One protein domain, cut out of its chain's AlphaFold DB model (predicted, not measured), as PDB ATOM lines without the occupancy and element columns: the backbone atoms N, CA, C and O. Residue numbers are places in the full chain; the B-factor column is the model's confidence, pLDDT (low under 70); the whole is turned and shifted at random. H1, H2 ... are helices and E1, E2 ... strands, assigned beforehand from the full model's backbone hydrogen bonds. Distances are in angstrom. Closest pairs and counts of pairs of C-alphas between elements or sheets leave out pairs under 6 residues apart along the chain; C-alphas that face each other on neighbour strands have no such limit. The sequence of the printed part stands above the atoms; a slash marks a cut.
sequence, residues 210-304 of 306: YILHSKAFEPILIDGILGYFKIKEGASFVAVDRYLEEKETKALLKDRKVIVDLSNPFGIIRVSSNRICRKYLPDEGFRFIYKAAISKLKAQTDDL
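Overview. This is residues 210 to 304 of the 306 residues of an uncharacterized protein of Spirochaetaceae bacterium (UniProt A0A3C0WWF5). A twisted sheet of four strands is sandwiched between two helices, H1 over one face and H2 over the other, and a long last helix, H3, packs on H1 and runs away from the sheet. The long axis goes from the turn between E3 and E4 at one end to the last turns of H3 at the other. The printed part has 95 residues, with three named helices and four named strands in the order H1 E1 H2 E2 E3 E4 H3. The sheet is mixed, in the order E1 E2 E3 E4, and the class is mixed, helices and strands. The whole is compact, with a radius of gyration of the C-alphas of 13.9 A, yet elongated in outline, spanning 46 by 25 by 24 A.

Along the chain. H1, residues 218 to 228, begins at C-alpha 218 (133.986, 144.085, 54.614) and is 15.3 A long. E1, residues 237 to 240, is 10.0 A long. H2, residues 246 to 255, is 15.2 A long. E2, residues 258 to 261, measures 9.4 A, E3, residues 267 to 272, 15.3 A, and E4, residues 275 to 280, 16.1 A. H3, residues 283 to 302, is 28.4 A long and ends at C-alpha 302 (141.736, 142.692, 71.570).

Arrangement. E1 and E2 are parallel at 22 degrees, with N 260 and O 238 2.8 A apart, within hydrogen-bond range. E1, H2 and E2 form a strand-helix-strand unit, two parallel neighbour strands with a helix between, and its crossover is right-handed. E2, E3 and E4 form a meander, each strand the antiparallel neighbour of the one before; E2 and E3 are a hairpin, with N 259 and O 269 at 2.8 A, and E3 and E4 are another, with N 268 and O 279 at 2.8 A. The sheet is only just strongly twisted, its C-alphas lying up to 4.5 A off the best plane. H1 is on the sheet at a height of 9.5 A, over E2 and E3; the C-alphas of Ile 225 and Gly 267, the closest of H1 and E3, are 7.0 A apart. H2 is on the opposite face at a height of 8.0 A, over E3; the closest C-alphas of the two, Leu 253 and Arg 270, are 7.1 A apart. H3 is not on the sheet; it touches H1, closest at the C-alphas of Gly 224 and Ile 289, 5.4 A, at a steep tilt of 44 degrees, opposite ways. H2 and H3 are apart. In H1 and H3 every O i to N i+4 pair is within hydrogen-bond range, in H2 5 of 6.

Size, cuts and confidence. The C-alphas farthest apart, of Asn 274 and Leu 304, are 47.0 A apart. The printed part has no cut and no long link. Its mean pLDDT is 73.0, with 34 residues under 70, among them 210 to 217 and 297 to 304.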
ATOM      1  N   TYR A 210     128.194 135.778  57.759       40.50
ATOM      2  CA  TYR A 210     128.020 136.827  58.755       40.50
ATOM      3  C   TYR A 210     129.275 137.693  58.937       40.50
ATOM      4  O   TYR A 210     129.160 138.910  58.986       40.50
ATOM      5  N   ILE A 211     130.472 137.095  58.994       49.91
ATOM      6  CA  ILE A 211     131.729 137.853  59.039       49.91
ATOM      7  C   ILE A 211     131.993 138.520  57.688       49.91
ATOM      8  O   ILE A 211     132.280 139.708  57.688       49.91
ATOM      9  N   LEU A 212     131.832 137.815  56.558       51.62
ATOM     10  CA  LEU A 212     132.046 138.364  55.206       51.62
ATOM     11  C   LEU A 212     131.214 139.625  54.927       51.62
ATOM     12  O   LEU A 212     131.711 140.532  54.270       51.62
ATOM     13  N   HIS A 213     129.994 139.680  55.469       51.28
ATOM     14  CA  HIS A 213     129.053 140.803  55.350       51.28
ATOM     15  C   HIS A 213     128.974 141.662  56.619       51.28
ATOM     16  O   HIS A 213     128.088 142.508  56.759       51.28
ATOM     17  N   SER A 214     129.871 141.451  57.586       60.75
ATOM     18  CA  SER A 214     129.947 142.335  58.743       60.75
ATOM     19  C   SER A 214     130.574 143.660  58.319       60.75
ATOM     20  O   SER A 214     131.612 143.690  57.655       60.75
ATOM     21  N   LYS A 215     129.993 144.770  58.781       67.06
ATOM     22  CA  LYS A 215     130.515 146.120  58.503       67.06
ATOM     23  C   LYS A 215     131.977 146.306  58.930       67.06
ATOM     24  O   LYS A 215     132.660 147.163  58.385       67.06
ATOM     25  N   ALA A 216     132.444 145.531  59.910       67.75
ATOM     26  CA  ALA A 216     133.819 145.578  60.395       67.75
ATOM     27  C   ALA A 216     134.803 144.822  59.483       67.75
ATOM     28  O   ALA A 216     135.953 145.228  59.345       67.75
ATOM     29  N   PHE A 217     134.368 143.728  58.853       69.81
ATOM     30  CA  PHE A 217     135.234 142.875  58.038       69.81
ATOM     31  C   PHE A 217     135.259 143.267  56.566       69.81
ATOM     32  O   PHE A 217     136.298 143.125  55.925       69.81
ATOM     33  N   GLU A 218     134.132 143.744  56.031       72.94
ATOM     34  CA  GLU A 218     133.986 144.085  54.614       72.94
ATOM     35  C   GLU A 218     135.122 145.000  54.109       72.94
ATOM     36  O   GLU A 218     135.730 144.657  53.091       72.94
ATOM     37  N   PRO A 219     135.535 146.071  54.828       80.19
ATOM     38  CA  PRO A 219     136.662 146.902  54.395       80.19
ATOM     39  C   PRO A 219     137.988 146.130  54.331       80.19
ATOM     40  O   PRO A 219     138.751 146.278  53.383       80.19
ATOM     41  N   ILE A 220     138.246 145.256  55.308       81.75
ATOM     42  CA  ILE A 220     139.483 144.465  55.388       81.75
ATOM     43  C   ILE A 220     139.535 143.428  54.260       81.75
ATOM     44  O   ILE A 220     140.593 143.189  53.671       81.75
ATOM     45  N   LEU A 221     138.391 142.816  53.951       80.31
ATOM     46  CA  LEU A 221     138.257 141.882  52.844       80.31
ATOM     47  C   LEU A 221     138.497 142.586  51.506       80.31
ATOM     48  O   LEU A 221     139.295 142.104  50.703       80.31
ATOM     49  N   ILE A 222     137.850 143.732  51.285       84.75
ATOM     50  CA  ILE A 222     138.027 144.559  50.086       84.75
ATOM     51  C   ILE A 222     139.500 144.936  49.904       84.75
ATOM     52  O   ILE A 222     140.045 144.728  48.818       84.75
ATOM     53  N   ASP A 223     140.164 145.411  50.961       84.56
ATOM     54  CA  ASP A 223     141.591 145.750  50.934       84.56
ATOM     55  C   ASP A 223     142.447 144.548  50.516       84.56
ATOM     56  O   ASP A 223     143.333 144.664  49.665       84.56
ATOM     57  N   GLY A 224     142.155 143.367  51.067       85.44
ATOM     58  CA  GLY A 224     142.837 142.129  50.706       85.44
ATOM     59  C   GLY A 224     142.635 141.734  49.240       85.44
ATOM     60  O   GLY A 224     143.600 141.365  48.568       85.44
ATOM     61  N   ILE A 225     141.409 141.858  48.716       85.38
ATOM     62  CA  ILE A 225     141.086 141.579  47.306       85.38
ATOM     63  C   ILE A 225     141.833 142.556  46.388       85.38
ATOM     64  O   ILE A 225     142.480 142.139  45.420       85.38
ATOM     65  N   LEU A 226     141.789 143.854  46.695       86.69
ATOM     66  CA  LEU A 226     142.492 144.889  45.934       86.69
ATOM     67  C   LEU A 226     144.009 144.659  45.950       86.69
ATOM     68  O   LEU A 226     144.647 144.720  44.893       86.69
ATOM     69  N   GLY A 227     144.568 144.324  47.116       85.88
ATOM     70  CA  GLY A 227     145.981 143.996  47.293       85.88
ATOM     71  C   GLY A 227     146.407 142.775  46.480       85.88
ATOM     72  O   GLY A 227     147.402 142.831  45.754       85.88
ATOM     73  N   TYR A 228     145.615 141.699  46.509       87.44
ATOM     74  CA  TYR A 228     145.874 140.486  45.729       87.44
ATOM     75  C   TYR A 228     145.934 140.767  44.222       87.44
ATOM     76  O   TYR A 228     146.846 140.315  43.525       87.44
ATOM     77  N   PHE A 229     145.008 141.584  43.710       87.44
ATOM     78  CA  PHE A 229     144.998 141.985  42.302       87.44
ATOM     79  C   PHE A 229     145.943 143.147  41.964       87.44
ATOM     80  O   PHE A 229     145.959 143.595  40.811       87.44
ATOM     81  N   LYS A 230     146.756 143.608  42.925       87.88
ATOM     82  CA  LYS A 230     147.709 144.718  42.773       87.88
ATOM     83  C   LYS A 230     147.039 145.997  42.256       87.88
ATOM     84  O   LYS A 230     147.590 146.705  41.407       87.88
ATOM     85  N   ILE A 231     145.826 146.274  42.730       83.25
ATOM     86  CA  ILE A 231     145.130 147.530  42.452       83.25
ATOM     87  C   ILE A 231     145.752 148.616  43.334       83.25
ATOM     88  O   ILE A 231     145.886 148.441  44.539       83.25
ATOM     89  N   LYS A 232     146.185 149.720  42.716       75.94
ATOM     90  CA  LYS A 232     146.880 150.808  43.416       75.94
ATOM     91  C   LYS A 232     145.981 151.469  44.466       75.94
ATOM     92  O   LYS A 232     144.793 151.679  44.222       75.94
ATOM     93  N   GLU A 233     146.599 151.873  45.568       61.72
ATOM     94  CA  GLU A 233     145.999 152.701  46.614       61.72
ATOM     95  C   GLU A 233     145.411 153.990  45.998       61.72
ATOM     96  O   GLU A 233     146.046 154.635  45.161       61.72
ATOM     97  N   GLY A 234     144.154 154.313  46.329       61.72
ATOM     98  CA  GLY A 234     143.418 155.453  45.757       61.72
ATOM     99  C   GLY A 234     142.660 155.187  44.445       61.72
ATOM    100  O   GLY A 234     142.073 156.109  43.876       61.72
ATOM    101  N   ALA A 235     142.633 153.949  43.935       71.00
ATOM    102  CA  ALA A 235     141.752 153.601  42.820       71.00
ATOM    103  C   ALA A 235     140.271 153.723  43.224       71.00
ATOM    104  O   ALA A 235     139.853 153.180  44.244       71.00
ATOM    105  N   SER A 236     139.454 154.389  42.401       77.44
ATOM    106  CA  SER A 236     138.009 154.438  42.632       77.44
ATOM    107  C   SER A 236     137.381 153.074  42.349       77.44
ATOM    108  O   SER A 236     137.413 152.585  41.211       77.44
ATOM    109  N   PHE A 237     136.801 152.471  43.388       83.38
ATOM    110  CA  PHE A 237     136.086 151.205  43.292       83.38
ATOM    111  C   PHE A 237     134.663 151.296  43.850       83.38
ATOM    112  O   PHE A 237     134.277 152.278  44.486       83.38
ATOM    113  N   VAL A 238     133.873 150.269  43.560       82.44
ATOM    114  CA  VAL A 238     132.591 149.988  44.211       82.44
ATOM    115  C   VAL A 238     132.540 148.498  44.518       82.44
ATOM    116  O   VAL A 238     132.957 147.699  43.682       82.44
ATOM    117  N   ALA A 239     132.089 148.132  45.713       80.75
ATOM    118  CA  ALA A 239     131.856 146.742  46.077       80.75
ATOM    119  C   ALA A 239     130.399 146.369  45.790       80.75
ATOM    120  O   ALA A 239     129.499 147.185  45.996       80.75
ATOM    121  N   VAL A 240     130.172 145.161  45.278       75.75
ATOM    122  CA  VAL A 240     128.831 144.617  45.032       75.75
ATOM    123  C   VAL A 240     128.766 143.177  45.513       75.75
ATOM    124  O   VAL A 240     129.694 142.412  45.295       75.75
ATOM    125  N   ASP A 241     127.664 142.799  46.141       70.12
ATOM    126  CA  ASP A 241     127.412 141.469  46.715       70.12
ATOM    127  C   ASP A 241     126.458 140.618  45.859       70.12
ATOM    128  O   ASP A 241     126.053 139.520  46.241       70.12
ATOM    129  N   ARG A 242     126.105 141.119  44.673       67.44
ATOM    130  CA  ARG A 242     125.143 140.512  43.754       67.44
ATOM    131  C   ARG A 242     125.681 140.476  42.334       67.44
ATOM    132  O   ARG A 242     126.483 141.316  41.929       67.44
ATOM    133  N   TYR A 243     125.147 139.545  41.552       71.81
ATOM    134  CA  TYR A 243     125.407 139.494  40.121       71.81
ATOM    135  C   TYR A 243     124.933 140.786  39.442       71.81
ATOM    136  O   TYR A 243     123.799 141.218  39.645       71.81
ATOM    137  N   LEU A 244     125.802 141.379  38.623       71.19
ATOM    138  CA  LEU A 244     125.488 142.551  37.811       71.19
ATOM    139  C   LEU A 244     125.295 142.152  36.354       71.19
ATOM    140  O   LEU A 244     126.167 141.518  35.744       71.19
ATOM    141  N   GLU A 245     124.204 142.619  35.753       79.88
ATOM    142  CA  GLU A 245     124.033 142.510  34.311       79.88
ATOM    143  C   GLU A 245     125.083 143.345  33.565       79.88
ATOM    144  O   GLU A 245     125.692 144.278  34.100       79.88
ATOM    145  N   GLU A 246     125.314 143.044  32.285       80.62
ATOM    146  CA  GLU A 246     126.331 143.745  31.496       80.62
ATOM    147  C   GLU A 246     126.042 145.251  31.382       80.62
ATOM    148  O   GLU A 246     126.961 146.070  31.434       80.62
ATOM    149  N   LYS A 247     124.762 145.626  31.279       83.94
ATOM    150  CA  LYS A 247     124.324 147.025  31.227       83.94
ATOM    151  C   LYS A 247     124.632 147.764  32.534       83.94
ATOM    152  O   LYS A 247     125.166 148.871  32.482       83.94
ATOM    153  N   GLU A 248     124.351 147.146  33.680       81.31
ATOM    154  CA  GLU A 248     124.648 147.696  35.011       81.31
ATOM    155  C   GLU A 248     126.159 147.778  35.255       81.31
ATOM    156  O   GLU A 248     126.668 148.811  35.684       81.31
ATOM    157  N   THR A 249     126.893 146.726  34.885       81.94
ATOM    158  CA  THR A 249     128.359 146.674  34.953       81.94
ATOM    159  C   THR A 249     128.977 147.825  34.155       81.94
ATOM    160  O   THR A 249     129.849 148.536  34.654       81.94
ATOM    161  N   LYS A 250     128.508 148.050  32.918       82.94
ATOM    162  CA  LYS A 250     128.958 149.164  32.068       82.94
ATOM    163  C   LYS A 250     128.633 150.521  32.684       82.94
ATOM    164  O   LYS A 250     129.446 151.426  32.554       82.94
ATOM    165  N   ALA A 251     127.474 150.675  33.321       83.19
ATOM    166  CA  ALA A 251     127.096 151.921  33.983       83.19
ATOM    167  C   ALA A 251     128.006 152.216  35.186       83.19
ATOM    168  O   ALA A 251     128.572 153.301  35.260       83.19
ATOM    169  N   LEU A 252     128.229 151.231  36.058       79.44
ATOM    170  CA  LEU A 252     129.089 151.372  37.237       79.44
ATOM    171  C   LEU A 252     130.557 151.645  36.872       79.44
ATOM    172  O   LEU A 252     131.225 152.426  37.544       79.44
ATOM    173  N   LEU A 253     131.046 151.062  35.773       79.75
ATOM    174  CA  LEU A 253     132.405 151.289  35.268       79.75
ATOM    175  C   LEU A 253     132.595 152.624  34.521       79.75
ATOM    176  O   LEU A 253     133.721 152.934  34.137       79.75
ATOM    177  N   LYS A 254     131.541 153.426  34.290       76.38
ATOM    178  CA  LYS A 254     131.706 154.788  33.739       76.38
ATOM    179  C   LYS A 254     132.325 155.733  34.765       76.38
ATOM    180  O   LYS A 254     133.225 156.494  34.423       76.38
ATOM    181  N   ASP A 255     131.884 155.623  36.017       68.31
ATOM    182  CA  ASP A 255     132.286 156.517  37.113       68.31
ATOM    183  C   ASP A 255     133.363 155.902  38.026       68.31
ATOM    184  O   ASP A 255     133.872 156.554  38.947       68.31
ATOM    185  N   ARG A 256     133.701 154.623  37.813       69.75
ATOM    186  CA  ARG A 256     134.648 153.835  38.618       69.75
ATOM    187  C   ARG A 256     135.593 153.043  37.727       69.75
ATOM    188  O   ARG A 256     135.212 152.576  36.660       69.75
ATOM    189  N   LYS A 257     136.833 152.849  38.178       77.44
ATOM    190  CA  LYS A 257     137.833 152.082  37.411       77.44
ATOM    191  C   LYS A 257     137.769 150.578  37.687       77.44
ATOM    192  O   LYS A 257     138.234 149.793  36.861       77.44
ATOM    193  N   VAL A 258     137.217 150.186  38.837       83.88
ATOM    194  CA  VAL A 258     137.154 148.796  39.309       83.88
ATOM    195  C   VAL A 258     135.828 148.554  40.035       83.88
ATOM    196  O   VAL A 258     135.363 149.410  40.780       83.88
ATOM    197  N   ILE A 259     135.229 147.387  39.845       82.50
ATOM    198  CA  ILE A 259     134.188 146.849  40.727       82.50
ATOM    199  C   ILE A 259     134.822 145.687  41.487       82.50
ATOM    200  O   ILE A 259     135.462 144.837  40.868       82.50
ATOM    201  N   VAL A 260     134.667 145.663  42.804       83.38
ATOM    202  CA  VAL A 260     135.013 144.517  43.645       83.38
ATOM    203  C   VAL A 260     133.768 143.643  43.735       83.38
ATOM    204  O   VAL A 260     132.732 144.078  44.232       83.38
ATOM    205  N   ASP A 261     133.856 142.439  43.185       79.44
ATOM    206  CA  ASP A 261     132.770 141.467  43.197       79.44
ATOM    207  C   ASP A 261     132.887 140.636  44.477       79.44
ATOM    208  O   ASP A 261     133.845 139.880  44.652       79.44
ATOM    209  N   LEU A 262     131.950 140.842  45.398       72.56
ATOM    210  CA  LEU A 262     131.804 140.084  46.637       72.56
ATOM    211  C   LEU A 262     130.818 138.917  46.478       72.56
ATOM    212  O   LEU A 262     130.612 138.159  47.426       72.56
ATOM    213  N   SER A 263     130.217 138.746  45.294       67.00
ATOM    214  CA  SER A 263     129.415 137.563  45.000       67.00
ATOM    215  C   SER A 263     130.349 136.381  44.735       67.00
ATOM    216  O   SER A 263     131.285 136.473  43.952       67.00
ATOM    217  N   ASN A 264     130.152 135.269  45.443       57.00
ATOM    218  CA  ASN A 264     131.024 134.099  45.330       57.00
ATOM    219  C   ASN A 264     131.008 133.541  43.884       57.00
ATOM    220  O   ASN A 264     129.931 133.149  43.415       57.00
ATOM    221  N   PRO A 265     132.158 133.448  43.179       60.34
ATOM    222  CA  PRO A 265     133.531 133.678  43.653       60.34
ATOM    223  C   PRO A 265     133.970 135.148  43.676       60.34
ATOM    224  O   PRO A 265     133.794 135.874  42.703       60.34
ATOM    225  N   PHE A 266     134.643 135.543  44.763       74.56
ATOM    226  CA  PHE A 266     135.175 136.896  44.955       74.56
ATOM    227  C   PHE A 266     136.102 137.309  43.812       74.56
ATOM    228  O   PHE A 266     136.876 136.497  43.298       74.56
ATOM    229  N   GLY A 267     136.093 138.578  43.424       84.44
ATOM    230  CA  GLY A 267     136.899 139.012  42.293       84.44
ATOM    231  C   GLY A 267     136.898 140.505  42.034       84.44
ATOM    232  O   GLY A 267     136.463 141.321  42.843       84.44
ATOM    233  N   ILE A 268     137.412 140.858  40.862       86.81
ATOM    234  CA  ILE A 268     137.346 142.208  40.319       86.81
ATOM    235  C   ILE A 268     136.754 142.197  38.914       86.81
ATOM    236  O   ILE A 268     137.034 141.319  38.090       86.81
ATOM    237  N   ILE A 269     135.994 143.242  38.613       84.56
ATOM    238  CA  ILE A 269     135.508 143.559  37.276       84.56
ATOM    239  C   ILE A 269     136.112 144.900  36.864       84.56
ATOM    240  O   ILE A 269     136.063 145.878  37.608       84.56
ATOM    241  N   ARG A 270     136.707 144.962  35.672       84.25
ATOM    242  CA  ARG A 270     137.320 146.187  35.136       84.25
ATOM    243  C   ARG A 270     137.159 146.282  33.629       84.25
ATOM    244  O   ARG A 270     136.954 145.270  32.959       84.25
ATOM    245  N   VAL A 271     137.332 147.479  33.079       76.50
ATOM    246  CA  VAL A 271     137.449 147.661  31.627       76.50
ATOM    247  C   VAL A 271     138.906 147.494  31.207       76.50
ATOM    248  O   VAL A 271     139.801 148.130  31.758       76.50
ATOM    249  N   SER A 272     139.148 146.646  30.211       70.94
ATOM    250  CA  SER A 272     140.424 146.549  29.503       70.94
ATOM    251  C   SER A 272     140.138 146.622  28.010       70.94
ATOM    252  O   SER A 272     139.415 145.776  27.491       70.94
ATOM    253  N   SER A 273     140.682 147.625  27.317       67.88
ATOM    254  CA  SER A 273     140.556 147.761  25.856       67.88
ATOM    255  C   SER A 273     139.100 147.667  25.353       67.88
ATOM    256  O   SER A 273     138.796 146.877  24.461       67.88
ATOM    257  N   ASN A 274     138.183 148.426  25.970       69.50
ATOM    258  CA  ASN A 274     136.731 148.422  25.701       69.50
ATOM    259  C   ASN A 274     135.992 147.094  25.956       69.50
ATOM    260  O   ASN A 274     134.835 146.946  25.559       69.50
ATOM    261  N   ARG A 275     136.610 146.134  26.652       77.44
ATOM    262  CA  ARG A 275     135.962 144.888  27.081       77.44
ATOM    263  C   ARG A 275     135.882 144.813  28.599       77.44
ATOM    264  O   ARG A 275     136.817 145.202  29.299       77.44
ATOM    265  N   ILE A 276     134.768 144.285  29.101       81.06
ATOM    266  CA  ILE A 276     134.634 143.931  30.514       81.06
ATOM    267  C   ILE A 276     135.492 142.694  30.771       81.06
ATOM    268  O   ILE A 276     135.309 141.651  30.146       81.06
ATOM    269  N   CYS A 277     136.431 142.818  31.699       83.75
ATOM    270  CA  CYS A 277     137.278 141.736  32.168       83.75
ATOM    271  C   CYS A 277     136.884 141.405  33.605       83.75
ATOM    272  O   CYS A 277     136.930 142.282  34.470       83.75
ATOM    273  N   ARG A 278     136.518 140.145  33.844       86.44
ATOM    274  CA  ARG A 278     136.276 139.592  35.179       86.44
ATOM    275  C   ARG A 278     137.471 138.734  35.567       86.44
ATOM    276  O   ARG A 278     137.915 137.907  34.772       86.44
ATOM    277  N   LYS A 279     138.017 138.966  36.755       85.94
ATOM    278  CA  LYS A 279     139.067 138.134  37.341       85.94
ATOM    279  C   LYS A 279     138.621 137.702  38.719       85.94
ATOM    280  O   LYS A 279     138.345 138.552  39.556       85.94
ATOM    281  N   TYR A 280     138.592 136.400  38.933       82.56
ATOM    282  CA  TYR A 280     138.173 135.809  40.193       82.56
ATOM    283  C   TYR A 280     139.383 135.369  41.005       82.56
ATOM    284  O   TYR A 280     140.438 135.040  40.452       82.56
ATOM    285  N   LEU A 281     139.237 135.426  42.320       75.31
ATOM    286  CA  LEU A 281     140.190 134.879  43.263       75.31
ATOM    287  C   LEU A 281     140.147 133.353  43.183       75.31
ATOM    288  O   LEU A 281     139.064 132.780  43.276       75.31
ATOM    289  N   PRO A 282     141.300 132.684  43.024       72.31
ATOM    290  CA  PRO A 282     141.373 131.253  43.266       72.31
ATOM    291  C   PRO A 282     141.173 130.975  44.761       72.31
ATOM    292  O   PRO A 282     141.514 131.815  45.601       72.31
ATOM    293  N   ASP A 283     140.688 129.780  45.094       58.91
ATOM    294  CA  ASP A 283     140.368 129.380  46.472       58.91
ATOM    295  C   ASP A 283     141.533 129.595  47.447       58.91
ATOM    296  O   ASP A 283     141.341 130.096  48.554       58.91
ATOM    297  N   GLU A 284     142.763 129.286  47.029       62.50
ATOM    298  CA  GLU A 284     143.971 129.511  47.833       62.50
ATOM    299  C   GLU A 284     144.202 130.997  48.142       62.50
ATOM    300  O   GLU A 284     144.528 131.359  49.275       62.50
ATOM    301  N   GLY A 285     143.982 131.871  47.153       68.81
ATOM    302  CA  GLY A 285     144.110 133.318  47.308       68.81
ATOM    303  C   GLY A 285     143.052 133.882  48.250       68.81
ATOM    304  O   GLY A 285     143.359 134.707  49.112       68.81
ATOM    305  N   PHE A 286     141.818 133.387  48.148       72.31
ATOM    306  CA  PHE A 286     140.748 133.793  49.052       72.31
ATOM    307  C   PHE A 286     140.989 133.311  50.489       72.31
ATOM    308  O   PHE A 286     140.875 134.104  51.422       72.31
ATOM    309  N   ARG A 287     141.419 132.055  50.683       64.69
ATOM    310  CA  ARG A 287     141.799 131.524  52.005       64.69
ATOM    311  C   ARG A 287     142.913 132.348  52.650       64.69
ATOM    312  O   ARG A 287     142.849 132.617  53.849       64.69
ATOM    313  N   PHE A 288     143.911 132.766  51.870       72.75
ATOM    314  CA  PHE A 288     144.990 133.629  52.354       72.75
ATOM    315  C   PHE A 288     144.462 134.985  52.845       72.75
ATOM    316  O   PHE A 288     144.734 135.370  53.985       72.75
ATOM    317  N   ILE A 289     143.664 135.675  52.022       78.31
ATOM    318  CA  ILE A 289     143.065 136.971  52.375       78.31
ATOM    319  C   ILE A 289     142.179 136.839  53.613       78.31
ATOM    320  O   ILE A 289     142.297 137.633  54.542       78.31
ATOM    321  N   TYR A 290     141.318 135.824  53.647       69.75
ATOM    322  CA  TYR A 290     140.385 135.615  54.746       69.75
ATOM    323  C   TYR A 290     141.108 135.391  56.075       69.75
ATOM    324  O   TYR A 290     140.782 136.040  57.066       69.75
ATOM    325  N   LYS A 291     142.139 134.535  56.105       69.00
ATOM    326  CA  LYS A 291     142.947 134.317  57.316       69.00
ATOM    327  C   LYS A 291     143.624 135.601  57.786       69.00
ATOM    328  O   LYS A 291     143.555 135.916  58.970       69.00
ATOM    329  N   ALA A 292     144.228 136.357  56.866       74.00
ATOM    330  CA  ALA A 292     144.853 137.638  57.190       74.00
ATOM    331  C   ALA A 292     143.833 138.644  57.750       74.00
ATOM    332  O   ALA A 292     144.110 139.330  58.734       74.00
ATOM    333  N   ALA A 293     142.634 138.688  57.168       73.75
ATOM    334  CA  ALA A 293     141.558 139.565  57.598       73.75
ATOM    335  C   ALA A 293     141.015 139.192  58.988       73.75
ATOM    336  O   ALA A 293     140.812 140.073  59.820       73.75
ATOM    337  N   ILE A 294     140.852 137.896  59.276       64.94
ATOM    338  CA  ILE A 294     140.457 137.403  60.605       64.94
ATOM    339  C   ILE A 294     141.527 137.729  61.651       64.94
ATOM    340  O   ILE A 294     141.189 138.186  62.740       64.94
ATOM    341  N   SER A 295     142.814 137.541  61.340       68.12
ATOM    342  CA  SER A 295     143.906 137.922  62.244       68.12
ATOM    343  C   SER A 295     143.917 139.425  62.536       68.12
ATOM    344  O   SER A 295     144.109 139.814  63.685       68.12
ATOM    345  N   LYS A 296     143.670 140.264  61.522       72.38
ATOM    346  CA  LYS A 296     143.586 141.723  61.683       72.38
ATOM    347  C   LYS A 296     142.382 142.136  62.530       72.38
ATOM    348  O   LYS A 296     142.540 142.975  63.407       72.38
ATOM    349  N   LEU A 297     141.214 141.526  62.308       66.06
ATOM    350  CA  LEU A 297     140.034 141.757  63.145       66.06
ATOM    351  C   LEU A 297     140.296 141.392  64.604       66.06
ATOM    352  O   LEU A 297     139.987 142.194  65.473       66.06
ATOM    353  N   LYS A 298     140.879 140.213  64.866       63.50
ATOM    354  CA  LYS A 298     141.190 139.761  66.230       63.50
ATOM    355  C   LYS A 298     142.079 140.763  66.965       63.50
ATOM    356  O   LYS A 298     141.732 141.173  68.063       63.50
ATOM    357  N   ALA A 299     143.140 141.235  66.307       66.25
ATOM    358  CA  ALA A 299     144.018 142.263  66.863       66.25
ATOM    359  C   ALA A 299     143.277 143.579  67.171       66.25
ATOM    360  O   ALA A 299     143.524 144.192  68.198       66.25
ATOM    361  N   GLN A 300     142.334 143.993  66.316       65.00
ATOM    362  CA  GLN A 300     141.531 145.202  66.537       65.00
ATOM    363  C   GLN A 300     140.485 145.050  67.651       65.00
ATOM    364  O   GLN A 300     140.113 146.040  68.273       65.00
ATOM    365  N   THR A 301     139.977 143.837  67.888       54.28
ATOM    366  CA  THR A 301     139.031 143.563  68.980       54.28
ATOM    367  C   THR A 301     139.713 143.333  70.323       54.28
ATOM    368  O   THR A 301     139.125 143.680  71.341       54.28
ATOM    369  N   ASP A 302     140.944 142.817  70.340       42.44
ATOM    370  CA  ASP A 302     141.736 142.692  71.570       42.44
ATOM    371  C   ASP A 302     142.147 144.077  72.119       42.44
ATOM    372  O   ASP A 302     142.253 144.251  73.329       42.44
ATOM    373  N   ASP A 303     142.244 145.097  71.256       35.62
ATOM    374  CA  ASP A 303     142.425 146.507  71.649       35.62
ATOM    375  C   ASP A 303     141.135 147.179  72.186       35.62
ATOM    376  O   ASP A 303     141.177 148.313  72.663       35.62
ATOM    377  N   LEU A 304     139.980 146.501  72.119       30.08
ATOM    378  CA  LEU A 304     138.678 146.977  72.626       30.08
ATOM    379  C   LEU A 304     138.224 146.251  73.905       30.08
ATOM    380  O   LEU A 304     137.134 146.524  74.410       30.08
TER     381      LEU A 304